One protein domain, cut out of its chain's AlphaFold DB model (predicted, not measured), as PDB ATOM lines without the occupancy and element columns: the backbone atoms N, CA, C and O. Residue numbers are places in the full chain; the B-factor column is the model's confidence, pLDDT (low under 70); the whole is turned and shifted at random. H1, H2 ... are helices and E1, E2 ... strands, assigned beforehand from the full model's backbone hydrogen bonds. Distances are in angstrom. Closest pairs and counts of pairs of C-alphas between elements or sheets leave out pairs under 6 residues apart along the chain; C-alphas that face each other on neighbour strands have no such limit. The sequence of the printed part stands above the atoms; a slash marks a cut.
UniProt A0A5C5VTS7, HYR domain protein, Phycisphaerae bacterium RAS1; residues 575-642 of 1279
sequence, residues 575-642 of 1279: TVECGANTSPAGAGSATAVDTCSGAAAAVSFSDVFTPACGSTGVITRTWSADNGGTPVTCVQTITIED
ATOM      1  N   THR A 575     289.918 278.670 247.147       76.62
ATOM      2  CA  THR A 575     291.309 278.447 247.585       76.62
ATOM      3  C   THR A 575     291.718 279.538 248.575       76.62
ATOM      4  O   THR A 575     291.322 280.696 248.414       76.62
ATOM      5  N   VAL A 576     292.492 279.177 249.600       73.62
ATOM      6  CA  VAL A 576     293.020 280.074 250.638       73.62
ATOM      7  C   VAL A 576     294.447 279.679 251.038       73.62
ATOM      8  O   VAL A 576     294.815 278.516 250.936       73.62
ATOM      9  N   GLU A 577     295.227 280.635 251.536       77.00
ATOM     10  CA  GLU A 577     296.519 280.368 252.191       77.00
ATOM     11  C   GLU A 577     296.319 279.741 253.587       77.00
ATOM     12  O   GLU A 577     295.232 279.831 254.184       77.00
ATOM     13  N   CYS A 578     297.371 279.131 254.137       72.00
ATOM     14  CA  CYS A 578     297.326 278.532 255.470       72.00
ATOM     15  C   CYS A 578     296.944 279.553 256.572       72.00
ATOM     16  O   CYS A 578     297.222 280.750 256.503       72.00
ATOM     17  N   GLY A 579     296.219 279.089 257.598       68.88
ATOM     18  CA  GLY A 579     295.705 279.941 258.684       68.88
ATOM     19  C   GLY A 579     294.409 280.719 258.382       68.88
ATOM     20  O   GLY A 579     293.872 281.375 259.279       68.88
ATOM     21  N   ALA A 580     293.855 280.634 257.168       71.81
ATOM     22  CA  ALA A 580     292.561 281.232 256.826       71.81
ATOM     23  C   ALA A 580     291.347 280.524 257.483       71.81
ATOM     24  O   ALA A 580     291.397 279.363 257.887       71.81
ATOM     25  N   ASN A 581     290.207 281.226 257.582       71.88
ATOM     26  CA  ASN A 581     288.990 280.722 258.239       71.88
ATOM     27  C   ASN A 581     288.054 279.978 257.265       71.88
ATOM     28  O   ASN A 581     287.397 280.596 256.429       71.88
ATOM     29  N   THR A 582     287.935 278.661 257.436       74.62
ATOM     30  CA  THR A 582     287.237 277.735 256.521       74.62
ATOM     31  C   THR A 582     285.817 277.326 256.962       74.62
ATOM     32  O   THR A 582     285.165 276.490 256.327       74.62
ATOM     33  N   SER A 583     285.293 277.920 258.041       73.50
ATOM     34  CA  SER A 583     283.914 277.719 258.525       73.50
ATOM     35  C   SER A 583     282.861 278.095 257.459       73.50
ATOM     36  O   SER A 583     283.137 278.979 256.645       73.50
ATOM     37  N   PRO A 584     281.628 277.538 257.453       72.19
ATOM     38  CA  PRO A 584     280.566 277.951 256.522       72.19
ATOM     39  C   PRO A 584     280.253 279.459 256.512       72.19
ATOM     40  O   PRO A 584     279.781 279.987 255.510       72.19
ATOM     41  N   ALA A 585     280.560 280.182 257.595       70.88
ATOM     42  CA  ALA A 585     280.446 281.644 257.640       70.88
ATOM     43  C   ALA A 585     281.518 282.387 256.808       70.88
ATOM     44  O   ALA A 585     281.302 283.542 256.450       70.88
ATOM     45  N   GLY A 586     282.655 281.745 256.518       65.38
ATOM     46  CA  GLY A 586     283.704 282.237 255.617       65.38
ATOM     47  C   GLY A 586     283.658 281.613 254.217       65.38
ATOM     48  O   GLY A 586     284.031 282.272 253.253       65.38
ATOM     49  N   ALA A 587     283.162 280.375 254.092       67.12
ATOM     50  CA  ALA A 587     283.173 279.608 252.842       67.12
ATOM     51  C   ALA A 587     281.816 279.509 252.107       67.12
ATOM     52  O   ALA A 587     281.798 279.217 250.915       67.12
ATOM     53  N   GLY A 588     280.675 279.737 252.766       69.81
ATOM     54  CA  GLY A 588     279.335 279.612 252.169       69.81
ATOM     55  C   GLY A 588     278.525 278.401 252.657       69.81
ATOM     56  O   GLY A 588     278.986 277.611 253.480       69.81
ATOM     57  N   SER A 589     277.276 278.282 252.180       76.38
ATOM     58  CA  SER A 589     276.300 277.282 252.649       76.38
ATOM     59  C   SER A 589     275.367 276.781 251.537       76.38
ATOM     60  O   SER A 589     274.976 277.565 250.675       76.38
ATOM     61  N   ALA A 590     274.995 275.494 251.567       76.38
ATOM     62  CA  ALA A 590     274.166 274.838 250.541       76.38
ATOM     63  C   ALA A 590     272.649 274.971 250.770       76.38
ATOM     64  O   ALA A 590     272.196 275.298 251.870       76.38
ATOM     65  N   THR A 591     271.862 274.663 249.733       69.38
ATOM     66  CA  THR A 591     270.390 274.628 249.773       69.38
ATOM     67  C   THR A 591     269.830 273.409 249.031       69.38
ATOM     68  O   THR A 591     270.235 273.093 247.912       69.38
ATOM     69  N   ALA A 592     268.859 272.724 249.646       64.38
ATOM     70  CA  ALA A 592     268.165 271.572 249.066       64.38
ATOM     71  C   ALA A 592     266.655 271.828 248.958       64.38
ATOM     72  O   ALA A 592     266.048 272.439 249.843       64.38
ATOM     73  N   VAL A 593     266.043 271.342 247.877       59.94
ATOM     74  CA  VAL A 593     264.619 271.535 247.574       59.94
ATOM     75  C   VAL A 593     264.011 270.203 247.156       59.94
ATOM     76  O   VAL A 593     264.441 269.612 246.170       59.94
ATOM     77  N   ASP A 594     262.980 269.753 247.869       56.59
ATOM     78  CA  ASP A 594     262.155 268.634 247.415       56.59
ATOM     79  C   ASP A 594     261.195 269.121 246.316       56.59
ATOM     80  O   ASP A 594     260.227 269.849 246.569       56.59
ATOM     81  N   THR A 595     261.469 268.703 245.081       57.25
ATOM     82  CA  THR A 595     260.705 269.065 243.880       57.25
ATOM     83  C   THR A 595     259.283 268.493 243.844       57.25
ATOM     84  O   THR A 595     258.477 268.960 243.040       57.25
ATOM     85  N   CYS A 596     258.932 267.547 244.725       51.25
ATOM     86  CA  CYS A 596     257.579 266.994 244.836       51.25
ATOM     87  C   CYS A 596     256.681 267.732 245.845       51.25
ATOM     88  O   CYS A 596     255.457 267.653 245.721       51.25
ATOM     89  N   SER A 597     257.246 268.436 246.833       52.88
ATOM     90  CA  SER A 597     256.471 269.105 247.897       52.88
ATOM     91  C   SER A 597     256.625 270.627 247.947       52.88
ATOM     92  O   SER A 597     255.748 271.306 248.483       52.88
ATOM     93  N   GLY A 598     257.714 271.183 247.403       56.22
ATOM     94  CA  GLY A 598     258.016 272.616 247.489       56.22
ATOM     95  C   GLY A 598     258.381 273.097 248.901       56.22
ATOM     96  O   GLY A 598     258.491 274.303 249.125       56.22
ATOM     97  N   ALA A 599     258.570 272.178 249.852       52.50
ATOM     98  CA  ALA A 599     259.119 272.471 251.167       52.50
ATOM     99  C   ALA A 599     260.658 272.456 251.124       52.50
ATOM    100  O   ALA A 599     261.271 271.693 250.374       52.50
ATOM    101  N   ALA A 600     261.292 273.291 251.949       56.44
ATOM    102  CA  ALA A 600     262.739 273.252 252.127       56.44
ATOM    103  C   ALA A 600     263.130 271.985 252.904       56.44
ATOM    104  O   ALA A 600     262.654 271.777 254.023       56.44
ATOM    105  N   ALA A 601     263.997 271.157 252.320       58.75
ATOM    106  CA  ALA A 601     264.558 270.001 253.010       58.75
ATOM    107  C   ALA A 601     265.626 270.457 254.019       58.75
ATOM    108  O   ALA A 601     266.320 271.453 253.799       58.75
ATOM    109  N   ALA A 602     265.765 269.738 255.134       63.22
ATOM    110  CA  ALA A 602     266.802 270.037 256.115       63.22
ATOM    111  C   ALA A 602     268.184 269.691 255.537       63.22
ATOM    112  O   ALA A 602     268.392 268.569 255.078       63.22
ATOM    113  N   VAL A 603     269.113 270.650 255.576       67.94
ATOM    114  CA  VAL A 603     270.484 270.484 255.070       67.94
ATOM    115  C   VAL A 603     271.462 270.368 256.241       67.94
ATOM    116  O   VAL A 603     271.423 271.182 257.164       67.94
ATOM    117  N   SER A 604     272.359 269.387 256.186       70.94
ATOM    118  CA  SER A 604     273.522 269.248 257.077       70.94
ATOM    119  C   SER A 604     274.822 269.203 256.270       70.94
ATOM    120  O   SER A 604     274.782 269.095 255.047       70.94
ATOM    121  N   PHE A 605     275.977 269.277 256.935       77.31
ATOM    122  CA  PHE A 605     277.278 269.103 256.285       77.31
ATOM    123  C   PHE A 605     278.251 268.291 257.145       77.31
ATOM    124  O   PHE A 605     278.124 268.254 258.370       77.31
ATOM    125  N   SER A 606     279.233 267.667 256.497       76.06
ATOM    126  CA  SER A 606     280.400 267.060 257.139       76.06
ATOM    127  C   SER A 606     281.669 267.351 256.346       76.06
ATOM    128  O   SER A 606     281.694 267.171 255.126       76.06
ATOM    129  N   ASP A 607     282.721 267.738 257.058       80.94
ATOM    130  CA  ASP A 607     284.019 268.096 256.491       80.94
ATOM    131  C   ASP A 607     284.983 266.910 256.548       80.94
ATOM    132  O   ASP A 607     285.148 266.286 257.598       80.94
ATOM    133  N   VAL A 608     285.664 266.637 255.435       78.88
ATOM    134  CA  VAL A 608     286.809 265.722 255.373       78.88
ATOM    135  C   VAL A 608     288.022 266.520 254.911       78.88
ATOM    136  O   VAL A 608     288.073 266.952 253.762       78.88
ATOM    137  N   PHE A 609     288.988 266.742 255.801       78.38
ATOM    138  CA  PHE A 609     290.271 267.334 255.421       78.38
ATOM    139  C   PHE A 609     291.188 266.272 254.816       78.38
ATOM    140  O   PHE A 609     291.323 265.173 255.355       78.38
ATOM    141  N   THR A 610     291.824 266.631 253.707       75.94
ATOM    142  CA  THR A 610     292.732 265.793 252.924       75.94
ATOM    143  C   THR A 610     294.083 266.511 252.911       75.94
ATOM    144  O   THR A 610     294.241 267.434 252.111       75.94
ATOM    145  N   PRO A 611     295.018 266.184 253.825       74.44
ATOM    146  CA  PRO A 611     296.302 266.878 253.915       74.44
ATOM    147  C   PRO A 611     297.097 266.794 252.607       74.44
ATOM    148  O   PRO A 611     297.019 265.780 251.910       74.44
ATOM    149  N   ALA A 612     297.865 267.840 252.304       76.62
ATOM    150  CA  ALA A 612     298.799 267.878 251.181       76.62
ATOM    151  C   ALA A 612     300.252 267.927 251.691       76.62
ATOM    152  O   ALA A 612     300.835 266.872 251.930       76.62
ATOM    153  N   CYS A 613     300.807 269.122 251.889       71.62
ATOM    154  CA  CYS A 613     302.147 269.358 252.438       71.62
ATOM    155  C   CYS A 613     302.074 270.267 253.676       71.62
ATOM    156  O   CYS A 613     301.258 271.190 253.709       71.62
ATOM    157  N   GLY A 614     302.864 269.997 254.717       72.06
ATOM    158  CA  GLY A 614     302.815 270.747 255.978       72.06
ATOM    159  C   GLY A 614     301.390 270.894 256.530       72.06
ATOM    160  O   GLY A 614     300.653 269.917 256.681       72.06
ATOM    161  N   SER A 615     300.978 272.137 256.791       71.31
ATOM    162  CA  SER A 615     299.623 272.478 257.263       71.31
ATOM    163  C   SER A 615     298.565 272.642 256.149       71.31
ATOM    164  O   SER A 615     297.429 273.029 256.439       71.31
ATOM    165  N   THR A 616     298.906 272.385 254.881       76.00
ATOM    166  CA  THR A 616     298.027 272.587 253.709       76.00
ATOM    167  C   THR A 616     297.179 271.353 253.374       76.00
ATOM    168  O   THR A 616     297.395 270.254 253.895       76.00
ATOM    169  N   GLY A 617     296.182 271.509 252.496       78.75
ATOM    170  CA  GLY A 617     295.317 270.410 252.063       78.75
ATOM    171  C   GLY A 617     293.889 270.822 251.708       78.75
ATOM    172  O   GLY A 617     293.465 271.959 251.899       78.75
ATOM    173  N   VAL A 618     293.106 269.868 251.212       80.69
ATOM    174  CA  VAL A 618     291.743 270.095 250.713       80.69
ATOM    175  C   VAL A 618     290.701 269.690 251.753       80.69
ATOM    176  O   VAL A 618     290.552 268.503 252.056       80.69
ATOM    177  N   ILE A 619     289.917 270.646 252.259       81.00
ATOM    178  CA  ILE A 619     288.675 270.349 252.983       81.00
ATOM    179  C   ILE A 619     287.576 270.068 251.956       81.00
ATOM    180  O   ILE A 619     287.078 270.963 251.275       81.00
ATOM    181  N   THR A 620     287.172 268.807 251.888       78.06
ATOM    182  CA  THR A 620     286.023 268.331 251.119       78.06
ATOM    183  C   THR A 620     284.783 268.417 252.008       78.06
ATOM    184  O   THR A 620     284.549 267.546 252.852       78.06
ATOM    185  N   ARG A 621     283.989 269.483 251.866       80.31
ATOM    186  CA  ARG A 621     282.748 269.692 252.625       80.31
ATOM    187  C   ARG A 621     281.578 269.057 251.884       80.31
ATOM    188  O   ARG A 621     281.080 269.605 250.903       80.31
ATOM    189  N   THR A 622     281.117 267.905 252.361       76.50
ATOM    190  CA  THR A 622     279.923 267.246 251.812       76.50
ATOM    191  C   THR A 622     278.679 267.811 252.479       76.50
ATOM    192  O   THR A 622     278.536 267.720 253.697       76.50
ATOM    193  N   TRP A 623     277.771 268.372 251.688       79.69
ATOM    194  CA  TRP A 623     276.445 268.813 252.109       79.69
ATOM    195  C   TRP A 623     275.427 267.707 251.830       79.69
ATOM    196  O   TRP A 623     275.501 267.069 250.781       79.69
ATOM    197  N   SER A 624     274.470 267.486 252.733       68.19
ATOM    198  CA  SER A 624     273.468 266.421 252.609       68.19
ATOM    199  C   SER A 624     272.051 266.859 252.974       68.19
ATOM    200  O   SER A 624     271.874 267.698 253.855       68.19
ATOM    201  N   ALA A 625     271.044 266.231 252.365       64.88
ATOM    202  CA  ALA A 625     269.629 266.372 252.714       64.88
ATOM    203  C   ALA A 625     268.881 265.027 252.598       64.88
ATOM    204  O   ALA A 625     269.337 264.105 251.928       64.88
ATOM    205  N   ASP A 626     267.725 264.891 253.248       62.91
ATOM    206  CA  ASP A 626     266.876 263.692 253.173       62.91
ATOM    207  C   ASP A 626     265.402 264.083 253.388       62.91
ATOM    208  O   ASP A 626     265.104 265.025 254.127       62.91
ATOM    209  N   ASN A 627     264.480 263.364 252.742       55.94
ATOM    210  CA  ASN A 627     263.035 263.454 252.972       55.94
ATOM    211  C   ASN A 627     262.368 262.059 253.023       55.94
ATOM    212  O   ASN A 627     261.279 261.850 252.490       55.94
ATOM    213  N   GLY A 628     263.038 261.083 253.647       58.34
ATOM    214  CA  GLY A 628     262.532 259.719 253.835       58.34
ATOM    215  C   GLY A 628     262.847 258.772 252.674       58.34
ATOM    216  O   GLY A 628     262.052 257.875 252.387       58.34
ATOM    217  N   GLY A 629     263.979 258.981 251.997       55.94
ATOM    218  CA  GLY A 629     264.420 258.194 250.843       55.94
ATOM    219  C   GLY A 629     265.897 257.809 250.931       55.94
ATOM    220  O   GLY A 629     266.438 257.606 252.013       55.94
ATOM    221  N   THR A 630     266.564 257.694 249.783       54.47
ATOM    222  CA  THR A 630     268.034 257.740 249.733       54.47
ATOM    223  C   THR A 630     268.500 259.195 249.844       54.47
ATOM    224  O   THR A 630     267.954 260.037 249.125       54.47
ATOM    225  N   PRO A 631     269.485 259.507 250.706       59.28
ATOM    226  CA  PRO A 631     269.876 260.880 250.980       59.28
ATOM    227  C   PRO A 631     270.616 261.530 249.808       59.28
ATOM    228  O   PRO A 631     271.456 260.932 249.138       59.28
ATOM    229  N   VAL A 632     270.277 262.795 249.634       60.88
ATOM    230  CA  VAL A 632     270.788 263.802 248.710       60.88
ATOM    231  C   VAL A 632     272.167 264.295 249.159       60.88
ATOM    232  O   VAL A 632     272.311 264.607 250.340       60.88
ATOM    233  N   THR A 633     273.157 264.413 248.259       70.06
ATOM    234  CA  THR A 633     274.486 264.996 248.556       70.06
ATOM    235  C   THR A 633     275.115 265.808 247.411       70.06
ATOM    236  O   THR A 633     274.969 265.499 246.233       70.06
ATOM    237  N   CYS A 634     275.863 266.855 247.771       71.19
ATOM    238  CA  CYS A 634     276.818 267.554 246.900       71.19
ATOM    239  C   CYS A 634     278.058 267.940 247.711       71.19
ATOM    240  O   CYS A 634     278.064 267.851 248.939       71.19
ATOM    241  N   VAL A 635     279.115 268.371 247.028       77.62
ATOM    242  CA  VAL A 635     280.402 268.714 247.638       77.62
ATOM    243  C   VAL A 635     280.749 270.172 247.348       77.62
ATOM    244  O   VAL A 635     280.471 270.666 246.260       77.62
ATOM    245  N   GLN A 636     281.354 270.828 248.336       81.00
ATOM    246  CA  GLN A 636     282.137 272.049 248.188       81.00
ATOM    247  C   GLN A 636     283.602 271.734 248.518       81.00
ATOM    248  O   GLN A 636     283.888 271.101 249.537       81.00
ATOM    249  N   THR A 637     284.521 272.225 247.696       78.00
ATOM    250  CA  THR A 637     285.971 272.112 247.880       78.00
ATOM    251  C   THR A 637     286.533 273.404 248.475       78.00
ATOM    252  O   THR A 637     286.286 274.495 247.960       78.00
ATOM    253  N   ILE A 638     287.301 273.299 249.559       77.81
ATOM    254  CA  ILE A 638     288.095 274.404 250.113       77.81
ATOM    255  C   ILE A 638     289.552 273.953 250.109       77.81
ATOM    256  O   ILE A 638     289.952 273.142 250.947       77.81
ATOM    257  N   THR A 639     290.339 274.450 249.162       77.38
ATOM    258  CA  THR A 639     291.771 274.154 249.083       77.38
ATOM    259  C   THR A 639     292.535 275.114 249.988       77.38
ATOM    260  O   THR A 639     292.395 276.328 249.862       77.38
ATOM    261  N   ILE A 640     293.336 274.575 250.901       79.06
ATOM    262  CA  ILE A 640     294.393 275.309 251.593       79.06
ATOM    263  C   ILE A 640     295.687 275.023 250.833       79.06
ATOM    264  O   ILE A 640     296.036 273.852 250.677       79.06
ATOM    265  N   GLU A 641     296.369 276.066 250.375       76.50
ATOM    266  CA  GLU A 641     297.686 276.005 249.726       76.50
ATOM    267  C   GLU A 641     298.708 276.810 250.551       76.50
ATOM    268  O   GLU A 641     298.351 277.445 251.551       76.50
ATOM    269  N   ASP A 642     299.972 276.730 250.148       77.62
ATOM    270  CA  ASP A 642     301.092 277.537 250.635       77.62
ATOM    271  C   ASP A 642     301.946 277.920 249.421       77.62
ATOM    272  O   ASP A 642     302.228 277.080 248.560       77.62
TER     273      ASP A 642
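Overview. This is residues 575 to 642 of the 1279 residues of the protein "HYR domain protein" of Phycisphaerae bacterium RAS1 (UniProt A0A5C5VTS7). A long, strongly twisted ribbon of antiparallel E2, E3 and E4 makes a rod; short E1 sits beside one end of E4, and residues 588 to 602 loop toward the other end. The 68 printed residues include E1, H1, E2, E3, E4 in order: mostly strand, mixed sheet E1 E4 E3 E2. The whole is loose, radius of gyration of the C-alphas 14.6 A, spans 46 by 21 by 12 A.

Along the chain. E1, residues 575 to 577, begins at C-alpha (291.309, 278.447, 247.585). H1 is 584 to 587; E2, 603 to 611, measures 26.1 A; E3, 617 to 625, 26.0 A; E4, 632 to 641, 29.6 A, ending at C-alpha (297.686, 276.005, 249.726).

Arrangement. E1 is parallel to E4, N 576 and O 639 2.9 A apart. H1, too short for O i to N i+4 pairs, only grazes the sheet. E2, E3 and E4 form a meander, antiparallel neighbours in turn: N 608 and O 620, 3.0 A; N 621 and O 636, 2.8 A.

Size, cuts and confidence. The printed part has no cut. H1 to E2 is a long link. Residues 591 to 603 and 624 to 632 are among those under pLDDT 70.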